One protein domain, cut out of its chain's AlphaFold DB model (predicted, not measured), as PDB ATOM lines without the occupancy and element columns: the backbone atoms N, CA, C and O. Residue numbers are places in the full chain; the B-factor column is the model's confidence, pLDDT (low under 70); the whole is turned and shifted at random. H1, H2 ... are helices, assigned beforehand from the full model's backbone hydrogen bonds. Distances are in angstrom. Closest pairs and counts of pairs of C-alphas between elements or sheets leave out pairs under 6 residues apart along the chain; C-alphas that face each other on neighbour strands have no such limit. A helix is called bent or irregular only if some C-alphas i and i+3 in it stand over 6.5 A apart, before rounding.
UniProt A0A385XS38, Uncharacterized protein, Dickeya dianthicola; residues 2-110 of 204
ATOM      1  N   ALA A   2      -9.935 -43.746 -21.520       93.25
ATOM      2  CA  ALA A   2     -10.136 -44.998 -22.278       93.25
ATOM      3  C   ALA A   2      -8.997 -45.344 -23.261       93.25
ATOM      4  O   ALA A   2      -8.522 -46.476 -23.284       93.25
ATOM      5  N   ARG A   3      -8.503 -44.354 -24.021       94.00
ATOM      6  CA  ARG A   3      -7.354 -44.535 -24.922       94.00
ATOM      7  C   ARG A   3      -6.078 -44.956 -24.178       94.00
ATOM      8  O   ARG A   3      -5.427 -45.898 -24.609       94.00
ATOM      9  N   LEU A   4      -5.754 -44.302 -23.060       94.94
ATOM     10  CA  LEU A   4      -4.568 -44.625 -22.256       94.94
ATOM     11  C   LEU A   4      -4.627 -46.049 -21.711       94.94
ATOM     12  O   LEU A   4      -3.649 -46.776 -21.811       94.94
ATOM     13  N   LEU A   5      -5.789 -46.460 -21.197       97.62
ATOM     14  CA  LEU A   5      -5.992 -47.829 -20.730       97.62
ATOM     15  C   LEU A   5      -5.872 -48.842 -21.874       97.62
ATOM     16  O   LEU A   5      -5.285 -49.897 -21.680       97.62
ATOM     17  N   SER A   6      -6.367 -48.522 -23.072       98.12
ATOM     18  CA  SER A   6      -6.204 -49.395 -24.240       98.12
ATOM     19  C   SER A   6      -4.733 -49.562 -24.632       98.12
ATOM     20  O   SER A   6      -4.299 -50.674 -24.916       98.12
ATOM     21  N   GLU A   7      -3.957 -48.478 -24.647       97.88
ATOM     22  CA  GLU A   7      -2.526 -48.526 -24.969       97.88
ATOM     23  C   GLU A   7      -1.729 -49.254 -23.872       97.88
ATOM     24  O   GLU A   7      -0.863 -50.077 -24.176       97.88
ATOM     25  N   ALA A   8      -2.065 -49.012 -22.601       98.25
ATOM     26  CA  ALA A   8      -1.497 -49.726 -21.460       98.25
ATOM     27  C   ALA A   8      -1.830 -51.224 -21.506       98.25
ATOM     28  O   ALA A   8      -0.966 -52.047 -21.222       98.25
ATOM     29  N   ALA A   9      -3.036 -51.601 -21.943       98.50
ATOM     30  CA  ALA A   9      -3.415 -52.999 -22.148       98.50
ATOM     31  C   ALA A   9      -2.562 -53.678 -23.223       98.50
ATOM     32  O   ALA A   9      -2.111 -54.804 -23.023       98.50
ATOM     33  N   THR A  10      -2.271 -52.993 -24.335       98.56
ATOM     34  CA  THR A  10      -1.347 -53.515 -25.355       98.56
ATOM     35  C   THR A  10       0.056 -53.731 -24.785       98.56
ATOM     36  O   THR A  10       0.655 -54.780 -25.024       98.56
ATOM     37  N   ARG A  11       0.572 -52.781 -23.992       98.38
ATOM     38  CA  ARG A  11       1.879 -52.923 -23.326       98.38
ATOM     39  C   ARG A  11       1.887 -54.056 -22.300       98.38
ATOM     40  O   ARG A  11       2.825 -54.848 -22.287       98.38
ATOM     41  N   ALA A  12       0.839 -54.171 -21.488       98.38
ATOM     42  CA  ALA A  12       0.690 -55.239 -20.506       98.38
ATOM     43  C   ALA A  12       0.665 -56.618 -21.181       98.38
ATOM     44  O   ALA A  12       1.396 -57.508 -20.760       98.38
ATOM     45  N   ALA A  13      -0.079 -56.775 -22.280       98.25
ATOM     46  CA  ALA A  13      -0.098 -58.018 -23.048       98.25
ATOM     47  C   ALA A  13       1.282 -58.368 -23.633       98.25
ATOM     48  O   ALA A  13       1.698 -59.525 -23.586       98.25
ATOM     49  N   ALA A  14       2.019 -57.376 -24.147       98.25
ATOM     50  CA  ALA A  14       3.375 -57.581 -24.656       98.25
ATOM     51  C   ALA A  14       4.360 -57.987 -23.545       98.25
ATOM     52  O   ALA A  14       5.159 -58.903 -23.742       98.25
ATOM     53  N   ARG A  15       4.277 -57.350 -22.369       98.06
ATOM     54  CA  ARG A  15       5.053 -57.721 -21.176       98.06
ATOM     55  C   ARG A  15       4.755 -59.159 -20.757       98.06
ATOM     56  O   ARG A  15       5.684 -59.935 -20.565       98.06
ATOM     57  N   ASP A  16       3.476 -59.508 -20.650       97.31
ATOM     58  CA  ASP A  16       3.033 -60.816 -20.160       97.31
ATOM     59  C   ASP A  16       3.394 -61.953 -21.128       97.31
ATOM     60  O   ASP A  16       3.730 -63.049 -20.689       97.31
ATOM     61  N   ALA A  17       3.423 -61.684 -22.437       97.62
ATOM     62  CA  ALA A  17       3.930 -62.625 -23.436       97.62
ATOM     63  C   ALA A  17       5.470 -62.715 -23.478       97.62
ATOM     64  O   ALA A  17       6.019 -63.692 -23.988       97.62
ATOM     65  N   GLY A  18       6.171 -61.693 -22.980       97.56
ATOM     66  CA  GLY A  18       7.625 -61.559 -23.080       97.56
ATOM     67  C   GLY A  18       8.421 -62.274 -21.988       97.56
ATOM     68  O   GLY A  18       9.645 -62.340 -22.085       97.56
ATOM     69  N   THR A  19       7.771 -62.799 -20.945       97.31
ATOM     70  CA  THR A  19       8.464 -63.443 -19.824       97.31
ATOM     71  C   THR A  19       7.633 -64.536 -19.145       97.31
ATOM     72  O   THR A  19       6.420 -64.614 -19.303       97.31
ATOM     73  N   ASP A  20       8.295 -65.395 -18.365       96.12
ATOM     74  CA  ASP A  20       7.638 -66.379 -17.501       96.12
ATOM     75  C   ASP A  20       7.095 -65.743 -16.203       96.12
ATOM     76  O   ASP A  20       7.363 -64.580 -15.880       96.12
ATOM     77  N   ARG A  21       6.376 -66.546 -15.406       92.88
ATOM     78  CA  ARG A  21       5.854 -66.153 -14.085       92.88
ATOM     79  C   ARG A  21       6.928 -65.542 -13.176       92.88
ATOM     80  O   ARG A  21       6.633 -64.616 -12.430       92.88
ATOM     81  N   ARG A  22       8.164 -66.056 -13.195       94.69
ATOM     82  CA  ARG A  22       9.231 -65.532 -12.326       94.69
ATOM     83  C   ARG A  22       9.655 -64.142 -12.772       94.69
ATOM     84  O   ARG A  22       9.846 -63.283 -11.919       94.69
ATOM     85  N   GLY A  23       9.770 -63.907 -14.076       97.38
ATOM     86  CA  GLY A  23      10.045 -62.564 -14.575       97.38
ATOM     87  C   GLY A  23       8.881 -61.600 -14.340       97.38
ATOM     88  O   GLY A  23       9.132 -60.463 -13.960       97.38
ATOM     89  N   LEU A  24       7.623 -62.050 -14.431       97.06
ATOM     90  CA  LEU A  24       6.474 -61.228 -14.024       97.06
ATOM     91  C   LEU A  24       6.530 -60.839 -12.545       97.06
ATOM     92  O   LEU A  24       6.342 -59.668 -12.223       97.06
ATOM     93  N   ALA A  25       6.848 -61.787 -11.662       93.44
ATOM     94  CA  ALA A  25       7.041 -61.502 -10.244       93.44
ATOM     95  C   ALA A  25       8.179 -60.491 -10.022       93.44
ATOM     96  O   ALA A  25       7.999 -59.531  -9.283       93.44
ATOM     97  N   ALA A  26       9.306 -60.633 -10.728       96.62
ATOM     98  CA  ALA A  26      10.421 -59.690 -10.633       96.62
ATOM     99  C   ALA A  26      10.054 -58.273 -11.118       96.62
ATOM    100  O   ALA A  26      10.452 -57.289 -10.495       96.62
ATOM    101  N   ILE A  27       9.277 -58.150 -12.202       97.50
ATOM    102  CA  ILE A  27       8.781 -56.851 -12.690       97.50
ATOM    103  C   ILE A  27       7.824 -56.225 -11.671       97.50
ATOM    104  O   ILE A  27       7.892 -55.018 -11.410       97.50
ATOM    105  N   ALA A  28       6.941 -57.034 -11.085       95.75
ATOM    106  CA  ALA A  28       6.029 -56.577 -10.051       95.75
ATOM    107  C   ALA A  28       6.782 -56.093  -8.805       95.75
ATOM    108  O   ALA A  28       6.522 -54.984  -8.342       95.75
ATOM    109  N   ASP A  29       7.754 -56.867  -8.319       93.69
ATOM    110  CA  ASP A  29       8.581 -56.521  -7.161       93.69
ATOM    111  C   ASP A  29       9.347 -55.213  -7.397       93.69
ATOM    112  O   ASP A  29       9.297 -54.307  -6.567       93.69
ATOM    113  N   ALA A  30       9.990 -55.062  -8.561       95.88
ATOM    114  CA  ALA A  30      10.692 -53.829  -8.920       95.88
ATOM    115  C   ALA A  30       9.743 -52.620  -9.003       95.88
ATOM    116  O   ALA A  30      10.089 -51.515  -8.576       95.88
ATOM    117  N   THR A  31       8.531 -52.825  -9.526       95.56
ATOM    118  CA  THR A  31       7.494 -51.786  -9.561       95.56
ATOM    119  C   THR A  31       7.083 -51.383  -8.149       95.56
ATOM    120  O   THR A  31       7.071 -50.196  -7.833       95.56
ATOM    121  N   ILE A  32       6.777 -52.350  -7.288       93.69
ATOM    122  CA  ILE A  32       6.334 -52.104  -5.914       93.69
ATOM    123  C   ILE A  32       7.437 -51.405  -5.109       93.69
ATOM    124  O   ILE A  32       7.145 -50.426  -4.423       93.69
ATOM    125  N   GLU A  33       8.697 -51.820  -5.254       92.00
ATOM    126  CA  GLU A  33       9.843 -51.160  -4.616       92.00
ATOM    127  C   GLU A  33       9.975 -49.698  -5.063       92.00
ATOM    128  O   GLU A  33      10.161 -48.808  -4.237       92.00
ATOM    129  N   LYS A  34       9.797 -49.401  -6.356       94.19
ATOM    130  CA  LYS A  34       9.815 -48.012  -6.843       94.19
ATOM    131  C   LYS A  34       8.677 -47.173  -6.252       94.19
ATOM    132  O   LYS A  34       8.877 -45.996  -5.952       94.19
ATOM    133  N   LEU A  35       7.479 -47.748  -6.151       93.94
ATOM    134  CA  LEU A  35       6.280 -47.018  -5.738       93.94
ATOM    135  C   LEU A  35       6.189 -46.838  -4.220       93.94
ATOM    136  O   LEU A  35       5.658 -45.822  -3.777       93.94
ATOM    137  N   LEU A  36       6.675 -47.799  -3.433       92.00
ATOM    138  CA  LEU A  36       6.452 -47.867  -1.983       92.00
ATOM    139  C   LEU A  36       7.734 -47.981  -1.157       92.00
ATOM    140  O   LEU A  36       7.684 -47.785   0.055       92.00
ATOM    141  N   GLY A  37       8.861 -48.314  -1.784       87.69
ATOM    142  CA  GLY A  37      10.137 -48.456  -1.100       87.69
ATOM    143  C   GLY A  37      10.710 -47.116  -0.627       87.69
ATOM    144  O   GLY A  37      10.226 -46.041  -1.006       87.69
ATOM    145  N   PRO A  38      11.791 -47.138   0.175       87.19
ATOM    146  CA  PRO A  38      12.396 -45.931   0.746       87.19
ATOM    147  C   PRO A  38      12.819 -44.897  -0.308       87.19
ATOM    148  O   PRO A  38      12.783 -43.689  -0.055       87.19
ATOM    149  N   GLY A  39      13.187 -45.366  -1.506       90.19
ATOM    150  CA  GLY A  39      13.542 -44.517  -2.640       90.19
ATOM    151  C   GLY A  39      12.398 -43.617  -3.112       90.19
ATOM    152  O   GLY A  39      12.665 -42.547  -3.655       90.19
ATOM    153  N   TYR A  40      11.134 -43.982  -2.864       92.38
ATOM    154  CA  TYR A  40      10.010 -43.104  -3.181       92.38
ATOM    155  C   TYR A  40      10.080 -41.805  -2.380       92.38
ATOM    156  O   TYR A  40      10.047 -40.723  -2.960       92.38
ATOM    157  N   ASN A  41      10.244 -41.901  -1.057       90.44
ATOM    158  CA  ASN A  41      10.259 -40.730  -0.178       90.44
ATOM    159  C   ASN A  41      11.441 -39.800  -0.492       90.44
ATOM    160  O   ASN A  41      11.295 -38.581  -0.453       90.44
ATOM    161  N   GLN A  42      12.586 -40.363  -0.888       94.88
ATOM    162  CA  GLN A  42      13.758 -39.594  -1.325       94.88
ATOM    163  C   GLN A  42      13.495 -38.790  -2.608       94.88
ATOM    164  O   GLN A  42      14.009 -37.686  -2.756       94.88
ATOM    165  N   ASN A  43      12.676 -39.324  -3.520       95.75
ATOM    166  CA  ASN A  43      12.341 -38.698  -4.801       95.75
ATOM    167  C   ASN A  43      10.978 -37.994  -4.793       95.75
ATOM    168  O   ASN A  43      10.533 -37.511  -5.833       95.75
ATOM    169  N   LYS A  44      10.316 -37.895  -3.633       95.00
ATOM    170  CA  LYS A  44       8.936 -37.411  -3.529       95.00
ATOM    171  C   LYS A  44       8.740 -36.036  -4.164       95.00
ATOM    172  O   LYS A  44       7.787 -35.845  -4.903       95.00
ATOM    173  N   ALA A  45       9.661 -35.098  -3.936       97.56
ATOM    174  CA  ALA A  45       9.578 -33.763  -4.531       97.56
ATOM    175  C   ALA A  45       9.657 -33.789  -6.069       97.56
ATOM    176  O   ALA A  45       8.989 -32.996  -6.726       97.56
ATOM    177  N   ALA A  46      10.445 -34.705  -6.644       98.00
ATOM    178  CA  ALA A  46      10.507 -34.890  -8.090       98.00
ATOM    179  C   ALA A  46       9.212 -35.525  -8.619       98.00
ATOM    180  O   ALA A  46       8.669 -35.042  -9.604       98.00
ATOM    181  N   TYR A  47       8.681 -36.539  -7.930       97.94
ATOM    182  CA  TYR A  47       7.423 -37.196  -8.301       97.94
ATOM    183  C   TYR A  47       6.202 -36.279  -8.172       97.94
ATOM    184  O   TYR A  47       5.320 -36.315  -9.024       97.94
ATOM    185  N   ASP A  48       6.170 -35.404  -7.166       98.19
ATOM    186  CA  ASP A  48       5.126 -34.385  -7.015       98.19
ATOM    187  C   ASP A  48       5.171 -33.330  -8.134       98.19
ATOM    188  O   ASP A  48       4.148 -32.716  -8.436       98.19
ATOM    189  N   ALA A  49       6.336 -33.128  -8.757       97.88
ATOM    190  CA  ALA A  49       6.529 -32.207  -9.875       97.88
ATOM    191  C   ALA A  49       6.334 -32.862 -11.257       97.88
ATOM    192  O   ALA A  49       6.404 -32.162 -12.268       97.88
ATOM    193  N   GLU A  50       6.106 -34.180 -11.331       97.81
ATOM    194  CA  GLU A  50       5.864 -34.865 -12.603       97.81
ATOM    195  C   GLU A  50       4.553 -34.394 -13.240       97.81
ATOM    196  O   GLU A  50       3.483 -34.427 -12.630       97.81
ATOM    197  N   VAL A  51       4.633 -34.012 -14.515       95.06
ATOM    198  CA  VAL A  51       3.482 -33.639 -15.340       95.06
ATOM    199  C   VAL A  51       3.443 -34.569 -16.554       95.06
ATOM    200  O   VAL A  51       4.483 -34.763 -17.187       95.06
ATOM    201  N   PRO A  52       2.282 -35.157 -16.901       94.25
ATOM    202  CA  PRO A  52       2.152 -35.971 -18.106       94.25
ATOM    203  C   PRO A  52       2.523 -35.182 -19.363       94.25
ATOM    204  O   PRO A  52       2.159 -34.013 -19.483       94.25
ATOM    205  N   ASP A  53       3.144 -35.845 -20.339       91.69
ATOM    206  CA  ASP A  53       3.346 -35.285 -21.680       91.69
ATOM    207  C   ASP A  53       2.010 -35.247 -22.445       91.69
ATOM    208  O   ASP A  53       1.654 -36.142 -23.215       91.69
ATOM    209  N   SER A  54       1.177 -34.261 -22.113       92.38
ATOM    210  CA  SER A  54      -0.154 -34.085 -22.681       92.38
ATOM    211  C   SER A  54      -0.630 -32.645 -22.532       92.38
ATOM    212  O   SER A  54      -0.418 -32.005 -21.505       92.38
ATOM    213  N   THR A  55      -1.344 -32.148 -23.539       93.12
ATOM    214  CA  THR A  55      -2.043 -30.855 -23.487       93.12
ATOM    215  C   THR A  55      -3.521 -30.993 -23.118       93.12
ATOM    216  O   THR A  55      -4.217 -29.984 -23.027       93.12
ATOM    217  N   ASP A  56      -4.015 -32.219 -22.906       95.00
ATOM    218  CA  ASP A  56      -5.404 -32.478 -22.519       95.00
ATOM    219  C   ASP A  56      -5.648 -32.015 -21.067       95.00
ATOM    220  O   ASP A  56      -5.074 -32.592 -20.133       95.00
ATOM    221  N   PRO A  57      -6.526 -31.019 -20.832       95.62
ATOM    222  CA  PRO A  57      -6.805 -30.521 -19.489       95.62
ATOM    223  C   PRO A  57      -7.311 -31.601 -18.527       95.62
ATOM    224  O   PRO A  57      -6.986 -31.560 -17.343       95.62
ATOM    225  N   GLN A  58      -8.075 -32.587 -19.014       94.81
ATOM    226  CA  GLN A  58      -8.570 -33.680 -18.169       94.81
ATOM    227  C   GLN A  58      -7.426 -34.593 -17.728       94.81
ATOM    228  O   GLN A  58      -7.391 -35.040 -16.580       94.81
ATOM    229  N   ARG A  59      -6.465 -34.846 -18.622       95.88
ATOM    230  CA  ARG A  59      -5.285 -35.661 -18.329       95.88
ATOM    231  C   ARG A  59      -4.394 -35.008 -17.280       95.88
ATOM    232  O   ARG A  59      -3.926 -35.702 -16.374       95.88
ATOM    233  N   LEU A  60      -4.180 -33.700 -17.415       97.25
ATOM    234  CA  LEU A  60      -3.412 -32.898 -16.467       97.25
ATOM    235  C   LEU A  60      -4.108 -32.858 -15.103       97.25
ATOM    236  O   LEU A  60      -3.478 -33.149 -14.092       97.25
ATOM    237  N   ALA A  61      -5.421 -32.602 -15.075       97.19
ATOM    238  CA  ALA A  61      -6.203 -32.594 -13.839       97.19
ATOM    239  C   ALA A  61      -6.164 -33.947 -13.106       97.19
ATOM    240  O   ALA A  61      -6.026 -33.969 -11.887       97.19
ATOM    241  N   GLN A  62      -6.226 -35.069 -13.833       97.69
ATOM    242  CA  GLN A  62      -6.118 -36.410 -13.248       97.69
ATOM    243  C   GLN A  62      -4.758 -36.640 -12.568       97.69
ATOM    244  O   GLN A  62      -4.716 -37.150 -11.448       97.69
ATOM    245  N   ALA A  63      -3.654 -36.250 -13.216       98.06
ATOM    246  CA  ALA A  63      -2.319 -36.378 -12.627       98.06
ATOM    247  C   ALA A  63      -2.161 -35.492 -11.387       98.06
ATOM    248  O   ALA A  63      -1.685 -35.967 -10.356       98.06
ATOM    249  N   THR A  64      -2.631 -34.242 -11.456       98.31
ATOM    250  CA  THR A  64      -2.655 -33.336 -10.301       98.31
ATOM    251  C   THR A  64      -3.458 -33.935  -9.152       98.31
ATOM    252  O   THR A  64      -2.972 -33.968  -8.027       98.31
ATOM    253  N   GLN A  65      -4.643 -34.490  -9.425       98.50
ATOM    254  CA  GLN A  65      -5.477 -35.117  -8.400       98.50
ATOM    255  C   GLN A  65      -4.786 -36.320  -7.740       98.50
ATOM    256  O   GLN A  65      -4.901 -36.490  -6.527       98.50
ATOM    257  N   ALA A  66      -4.054 -37.147  -8.497       98.62
ATOM    258  CA  ALA A  66      -3.285 -38.254  -7.925       98.62
ATOM    259  C   ALA A  66      -2.185 -37.754  -6.975       98.62
ATOM    260  O   ALA A  66      -2.030 -38.288  -5.875       98.62
ATOM    261  N   THR A  67      -1.461 -36.704  -7.370       98.56
ATOM    262  CA  THR A  67      -0.462 -36.049  -6.516       98.56
ATOM    263  C   THR A  67      -1.107 -35.442  -5.269       98.56
ATOM    264  O   THR A  67      -0.623 -35.670  -4.161       98.56
ATOM    265  N   ASP A  68      -2.225 -34.729  -5.403       98.50
ATOM    266  CA  ASP A  68      -2.941 -34.136  -4.271       98.50
ATOM    267  C   ASP A  68      -3.448 -35.198  -3.291       98.50
ATOM    268  O   ASP A  68      -3.297 -35.038  -2.079       98.50
ATOM    269  N   PHE A  69      -3.993 -36.310  -3.792       98.38
ATOM    270  CA  PHE A  69      -4.412 -37.447  -2.975       98.38
ATOM    271  C   PHE A  69      -3.257 -38.009  -2.136       98.38
ATOM    272  O   PHE A  69      -3.393 -38.135  -0.919       98.38
ATOM    273  N   LEU A  70      -2.095 -38.260  -2.747       97.38
ATOM    274  CA  LEU A  70      -0.908 -38.762  -2.040       97.38
ATOM    275  C   LEU A  70      -0.316 -37.748  -1.050       97.38
ATOM    276  O   LEU A  70       0.438 -38.123  -0.155       97.38
ATOM    277  N   ASN A  71      -0.680 -36.475  -1.188       96.50
ATOM    278  CA  ASN A  71      -0.345 -35.399  -0.261       96.50
ATOM    279  C   ASN A  71      -1.461 -35.105   0.761       96.50
ATOM    280  O   ASN A  71      -1.379 -34.109   1.480       96.50
ATOM    281  N   GLY A  72      -2.503 -35.939   0.833       96.75
ATOM    282  CA  GLY A  72      -3.603 -35.800   1.793       96.75
ATOM    283  C   GLY A  72      -4.569 -34.647   1.499       96.75
ATOM    284  O   GLY A  72      -5.281 -34.201   2.396       96.75
ATOM    285  N   LYS A  73      -4.590 -34.135   0.263       96.19
ATOM    286  CA  LYS A  73      -5.371 -32.954  -0.154       96.19
ATOM    287  C   LYS A  73      -6.585 -33.280  -1.026       96.19
ATOM    288  O   LYS A  73      -7.312 -32.371  -1.413       96.19
ATOM    289  N   GLY A  74      -6.817 -34.549  -1.347       94.56
ATOM    290  CA  GLY A  74      -7.878 -34.944  -2.269       94.56
ATOM    291  C   GLY A  74      -8.249 -36.414  -2.165       94.56
ATOM    292  O   GLY A  74      -7.732 -37.148  -1.327       94.56
ATOM    293  N   THR A  75      -9.167 -36.839  -3.027       97.50
ATOM    294  CA  THR A  75      -9.577 -38.238  -3.167       97.50
ATOM    295  C   THR A  75      -8.782 -38.929  -4.266       97.50
ATOM    296  O   THR A  75      -8.361 -38.293  -5.234       97.50
ATOM    297  N   ASN A  76      -8.621 -40.248  -4.140       98.12
ATOM    298  CA  ASN A  76      -7.970 -41.058  -5.161       98.12
ATOM    299  C   ASN A  76      -8.733 -40.947  -6.501       98.12
ATOM    300  O   ASN A  76      -9.912 -41.318  -6.543       98.12
ATOM    301  N   PRO A  77      -8.100 -40.480  -7.596       98.19
ATOM    302  CA  PRO A  77      -8.771 -40.322  -8.891       98.19
ATOM    303  C   PRO A  77      -9.206 -41.651  -9.523       98.19
ATOM    304  O   PRO A  77     -10.030 -41.655 -10.435       98.19
ATOM    305  N   PHE A  78      -8.674 -42.780  -9.049       98.50
ATOM    306  CA  PHE A  78      -8.976 -44.115  -9.569       98.50
ATOM    307  C   PHE A  78      -9.983 -44.883  -8.709       98.50
ATOM    308  O   PHE A  78     -10.197 -46.074  -8.937       98.50
ATOM    309  N   LYS A  79     -10.613 -44.220  -7.727       98.00
ATOM    310  CA  LYS A  79     -11.580 -44.849  -6.821       98.00
ATOM    311  C   LYS A  79     -12.677 -45.575  -7.606       98.00
ATOM    312  O   LYS A  79     -13.340 -44.972  -8.449       98.00
ATOM    313  N   GLY A  80     -12.882 -46.860  -7.312       96.31
ATOM    314  CA  GLY A  80     -13.909 -47.684  -7.956       96.31
ATOM    315  C   GLY A  80     -13.559 -48.213  -9.352       96.31
ATOM    316  O   GLY A  80     -14.409 -48.852  -9.972       96.31
ATOM    317  N   MET A  81     -12.340 -47.990  -9.861       98.00
ATOM    318  CA  MET A  81     -11.871 -48.684 -11.066       98.00
ATOM    319  C   MET A  81     -11.751 -50.191 -10.827       98.00
ATOM    320  O   MET A  81     -11.521 -50.638  -9.700       98.00
ATOM    321  N   SER A  82     -11.889 -50.981 -11.896       96.88
ATOM    322  CA  SER A  82     -11.727 -52.432 -11.793       96.88
ATOM    323  C   SER A  82     -10.275 -52.815 -11.504       96.88
ATOM    324  O   SER A  82      -9.340 -52.086 -11.850       96.88
ATOM    325  N   ARG A  83     -10.080 -54.004 -10.925       95.06
ATOM    326  CA  ARG A  83      -8.752 -54.566 -10.643       95.06
ATOM    327  C   ARG A  83      -7.841 -54.556 -11.873       95.06
ATOM    328  O   ARG A  83      -6.698 -54.117 -11.778       95.06
ATOM    329  N   ASP A  84      -8.375 -54.951 -13.027       96.56
ATOM    330  CA  ASP A  84      -7.640 -54.954 -14.294       96.56
ATOM    331  C   ASP A  84      -7.189 -53.548 -14.690       96.56
ATOM    332  O   ASP A  84      -6.019 -53.337 -14.996       96.56
ATOM    333  N   GLN A  85      -8.083 -52.556 -14.628       98.31
ATOM    334  CA  GLN A  85      -7.743 -51.169 -14.963       98.31
ATOM    335  C   GLN A  85      -6.675 -50.604 -14.023       98.31
ATOM    336  O   GLN A  85      -5.743 -49.941 -14.474       98.31
ATOM    337  N   LEU A  86      -6.776 -50.900 -12.726       98.62
ATOM    338  CA  LEU A  86      -5.790 -50.476 -11.735       98.62
ATOM    339  C   LEU A  86      -4.422 -51.121 -11.984       98.62
ATOM    340  O   LEU A  86      -3.400 -50.445 -11.858       98.62
ATOM    341  N   ALA A  87      -4.384 -52.394 -12.382       98.12
ATOM    342  CA  ALA A  87      -3.145 -53.080 -12.738       98.12
ATOM    343  C   ALA A  87      -2.520 -52.522 -14.025       98.12
ATOM    344  O   ALA A  87      -1.298 -52.363 -14.085       98.12
ATOM    345  N   LEU A  88      -3.337 -52.163 -15.023       98.69
ATOM    346  CA  LEU A  88      -2.860 -51.492 -16.237       98.69
ATOM    347  C   LEU A  88      -2.157 -50.172 -15.924       98.69
ATOM    348  O   LEU A  88      -1.174 -49.860 -16.574       98.69
ATOM    349  N   ILE A  89      -2.626 -49.416 -14.931       98.69
ATOM    350  CA  ILE A  89      -1.978 -48.164 -14.521       98.69
ATOM    351  C   ILE A  89      -0.735 -48.471 -13.677       98.69
ATOM    352  O   ILE A  89       0.362 -48.016 -13.984       98.69
ATOM    353  N   THR A  90      -0.884 -49.277 -12.625       98.69
ATOM    354  CA  THR A  90       0.166 -49.559 -11.628       98.69
ATOM    355  C   THR A  90       1.461 -50.070 -12.266       98.69
ATOM    356  O   THR A  90       2.554 -49.577 -11.964       98.69
ATOM    357  N   TYR A  91       1.346 -51.044 -13.170       98.25
ATOM    358  CA  TYR A  91       2.489 -51.750 -13.751       98.25
ATOM    359  C   TYR A  91       2.917 -51.219 -15.126       98.25
ATOM    360  O   TYR A  91       3.702 -51.881 -15.803       98.25
ATOM    361  N   ASP A  92       2.416 -50.056 -15.548       97.81
ATOM    362  CA  ASP A  92       2.845 -49.403 -16.787       97.81
ATOM    363  C   ASP A  92       4.018 -48.457 -16.518       97.81
ATOM    364  O   ASP A  92       3.876 -47.370 -15.958       97.81
ATOM    365  N   ASP A  93       5.214 -48.898 -16.892       94.44
ATOM    366  CA  ASP A  93       6.458 -48.151 -16.747       94.44
ATOM    367  C   ASP A  93       6.839 -47.329 -17.982       94.44
ATOM    368  O   ASP A  93       7.904 -46.714 -17.990       94.44
ATOM    369  N   SER A  94       5.949 -47.213 -18.974       95.19
ATOM    370  CA  SER A  94       6.227 -46.492 -20.220       95.19
ATOM    371  C   SER A  94       6.318 -44.968 -20.071       95.19
ATOM    372  O   SER A  94       6.574 -44.280 -21.056       95.19
ATOM    373  N   GLY A  95       6.001 -44.425 -18.892       93.56
ATOM    374  CA  GLY A  95       5.867 -42.983 -18.652       93.56
ATOM    375  C   GLY A  95       4.511 -42.389 -19.055       93.56
ATOM    376  O   GLY A  95       4.323 -41.183 -18.939       93.56
ATOM    377  N   ALA A  96       3.543 -43.207 -19.492       95.19
ATOM    378  CA  ALA A  96       2.192 -42.729 -19.818       95.19
ATOM    379  C   ALA A  96       1.409 -42.251 -18.578       95.19
ATOM    380  O   ALA A  96       0.526 -41.392 -18.683       95.19
ATOM    381  N   PHE A  97       1.745 -42.799 -17.408       97.81
ATOM    382  CA  PHE A  97       1.247 -42.407 -16.093       97.81
ATOM    383  C   PHE A  97       2.410 -41.905 -15.239       97.81
ATOM    384  O   PHE A  97       3.495 -42.495 -15.275       97.81
ATOM    385  N   THR A  98       2.184 -40.844 -14.460       98.38
ATOM    386  CA  THR A  98       3.185 -40.369 -13.493       98.38
ATOM    387  C   THR A  98       3.383 -41.406 -12.389       98.38
ATOM    388  O   THR A  98       2.528 -42.264 -12.146       98.38
ATOM    389  N   VAL A  99       4.497 -41.330 -11.665       98.44
ATOM    390  CA  VAL A  99       4.758 -42.213 -10.520       98.44
ATOM    391  C   VAL A  99       3.661 -42.077  -9.458       98.44
ATOM    392  O   VAL A  99       3.225 -43.082  -8.890       98.44
ATOM    393  N   ASN A 100       3.151 -40.863  -9.244       98.56
ATOM    394  CA  ASN A 100       2.058 -40.603  -8.310       98.56
ATOM    395  C   ASN A 100       0.727 -41.220  -8.768       98.56
ATOM    396  O   ASN A 100       0.000 -41.782  -7.951       98.56
ATOM    397  N   GLU A 101       0.424 -41.229 -10.065       98.75
ATOM    398  CA  GLU A 101      -0.753 -41.945 -10.572       98.75
ATOM    399  C   GLU A 101      -0.638 -43.455 -10.387       98.75
ATOM    400  O   GLU A 101      -1.576 -44.104  -9.926       98.75
ATOM    401  N   ARG A 102       0.532 -44.019 -10.684       98.75
ATOM    402  CA  ARG A 102       0.789 -45.452 -10.501       98.75
ATOM    403  C   ARG A 102       0.665 -45.863  -9.037       98.75
ATOM    404  O   ARG A 102       0.050 -46.885  -8.738       98.75
ATOM    405  N   ARG A 103       1.191 -45.049  -8.116       98.50
ATOM    406  CA  ARG A 103       1.058 -45.275  -6.669       98.50
ATOM    407  C   ARG A 103      -0.392 -45.131  -6.200       98.50
ATOM    408  O   ARG A 103      -0.841 -45.956  -5.411       98.50
ATOM    409  N   ALA A 104      -1.140 -44.146  -6.695       98.69
ATOM    410  CA  ALA A 104      -2.558 -43.994  -6.368       98.69
ATOM    411  C   ALA A 104      -3.395 -45.187  -6.873       98.69
ATOM    412  O   ALA A 104      -4.231 -45.706  -6.133       98.69
ATOM    413  N   ALA A 105      -3.136 -45.684  -8.087       98.75
ATOM    414  CA  ALA A 105      -3.795 -46.884  -8.608       98.75
ATOM    415  C   ALA A 105      -3.461 -48.130  -7.769       98.75
ATOM    416  O   ALA A 105      -4.354 -48.914  -7.438       98.75
ATOM    417  N   TRP A 106      -2.200 -48.275  -7.347       98.38
ATOM    418  CA  TRP A 106      -1.806 -49.339  -6.426       98.38
ATOM    419  C   TRP A 106      -2.545 -49.238  -5.084       98.38
ATOM    420  O   TRP A 106      -3.012 -50.256  -4.580       98.38
ATOM    421  N   GLN A 107      -2.698 -48.033  -4.517       97.88
ATOM    422  CA  GLN A 107      -3.398 -47.837  -3.240       97.88
ATOM    423  C   GLN A 107      -4.881 -48.211  -3.320       97.88
ATOM    424  O   GLN A 107      -5.362 -48.933  -2.456       97.88
ATOM    425  N   GLU A 108      -5.591 -47.815  -4.379       98.25
ATOM    426  CA  GLU A 108      -6.989 -48.239  -4.558       98.25
ATOM    427  C   GLU A 108      -7.094 -49.761  -4.721       98.25
ATOM    428  O   GLU A 108      -7.941 -50.410  -4.110       98.25
ATOM    429  N   SER A 109      -6.197 -50.351  -5.512       96.25
ATOM    430  CA  SER A 109      -6.104 -51.799  -5.691       96.25
ATOM    431  C   SER A 109      -5.856 -52.504  -4.351       96.25
ATOM    432  O   SER A 109      -6.492 -53.510  -4.021       96.25
ATOM    433  N   TYR A 110      -4.956 -51.969  -3.533       93.94
ATOM    434  CA  TYR A 110      -4.690 -52.465  -2.193       93.94
ATOM    435  C   TYR A 110      -5.932 -52.373  -1.298       93.94
ATOM    436  O   TYR A 110      -6.300 -53.380  -0.693       93.94
TER     437      TYR A 110
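This is residues 2 to 110 of the 204 residues of an uncharacterized protein of Dickeya dianthicola (UniProt A0A385XS38). What does one see first? H1, the longest helix, and H2 form an open V joined at its point, and H3 and H4 continue from H2 as a partial ring round a short helical hairpin of H5 and H6 in the middle. The ring is not closed, since a gap remains between H1 and H4, and the link from H4 to H5 leads the backbone back into the middle. What is it made of, and how large is it? The printed part has 109 residues with six named helices, H1 to H6 in that order along the chain, and no named strand; its class is all helix. It is compact, with a radius of gyration of the C-alphas of 13.6 A, and its rounded outline spans 39 by 32 by 25 A.

Where does the longest helix run? H1 holds residues 2 to 18 and measures 24.3 A from first to last C-alpha, starting at C-alpha 2 at (-10.136, -44.998, -22.278). Which helices follow it? H2 is residues 21 to 36, 21.9 A long, with C-alpha 21 at (5.854, -66.153, -14.085). H3 is residues 38 to 48, 15.7 A long, and it is irregular: C-alphas 42 and 45 are 7.9 A apart. H4 is residues 57 to 70, 20.2 A long. Where are the last two? H5 is residues 83 to 90, 10.3 A long, and H6 is residues 99 to 110, 16.2 A long, ending at C-alpha 110 at (-4.690, -52.465, -2.193).

What stands next to H1? Residues 5 to 12 of H1 touch H5, about perpendicular at 85 degrees, and the closest C-alphas are those of Ala 8 and Leu 88, 5.7 A apart. H1 and H2 are close but not clearly touching, at a steep tilt of 47 degrees, opposite ways; their closest C-alphas, of Asp 16 and Leu 24, are 7.0 A apart. H1 is apart from H3, H4 and H6. How does the hub, H6, stand to H5 and H4? H5 and H6 touch as a helical hairpin at a shallow tilt of 26 degrees, opposite ways, and their closest C-alphas, of Thr 90 and Arg 102, are 4.3 A apart. Residues 100 to 104 of H6 touch H4 at a steep tilt of 64 degrees, the same way, and the closest C-alphas, of Ala 66 and Glu 101, are 5.2 A apart. And how does H6 stand to H2 and H3? Residues 35 to 36 of H2 touch H6, with the C-alphas of Leu 35 and Arg 103 closest at 5.6 A, at a steep tilt of 69 degrees, only just short of about perpendicular. H3 and H6 only just touch, and only at their ends, with 3 pairs of C-alphas within 8 A; the closest are those of Tyr 47 and Val 99, 6.1 A apart. What do the backbones show? Every O i to N i+4 pair is within hydrogen-bond range in H1, H2, H4, H5 and H6, and 5 of 7 are in H3.

How far does it reach? The two C-alphas farthest apart are those of Asp 20 and Lys 73, at 39.8 A. Which links are long? The link from H4 to H5, residues 71 to 82, is long; those from H1 to H2 and from H2 to H3 are tight, and those from H3 to H4 and from H5 to H6 are short. Is anything cut or uncertain? The printed part has no cut, its mean pLDDT is 96.4, and no printed residue is under 70.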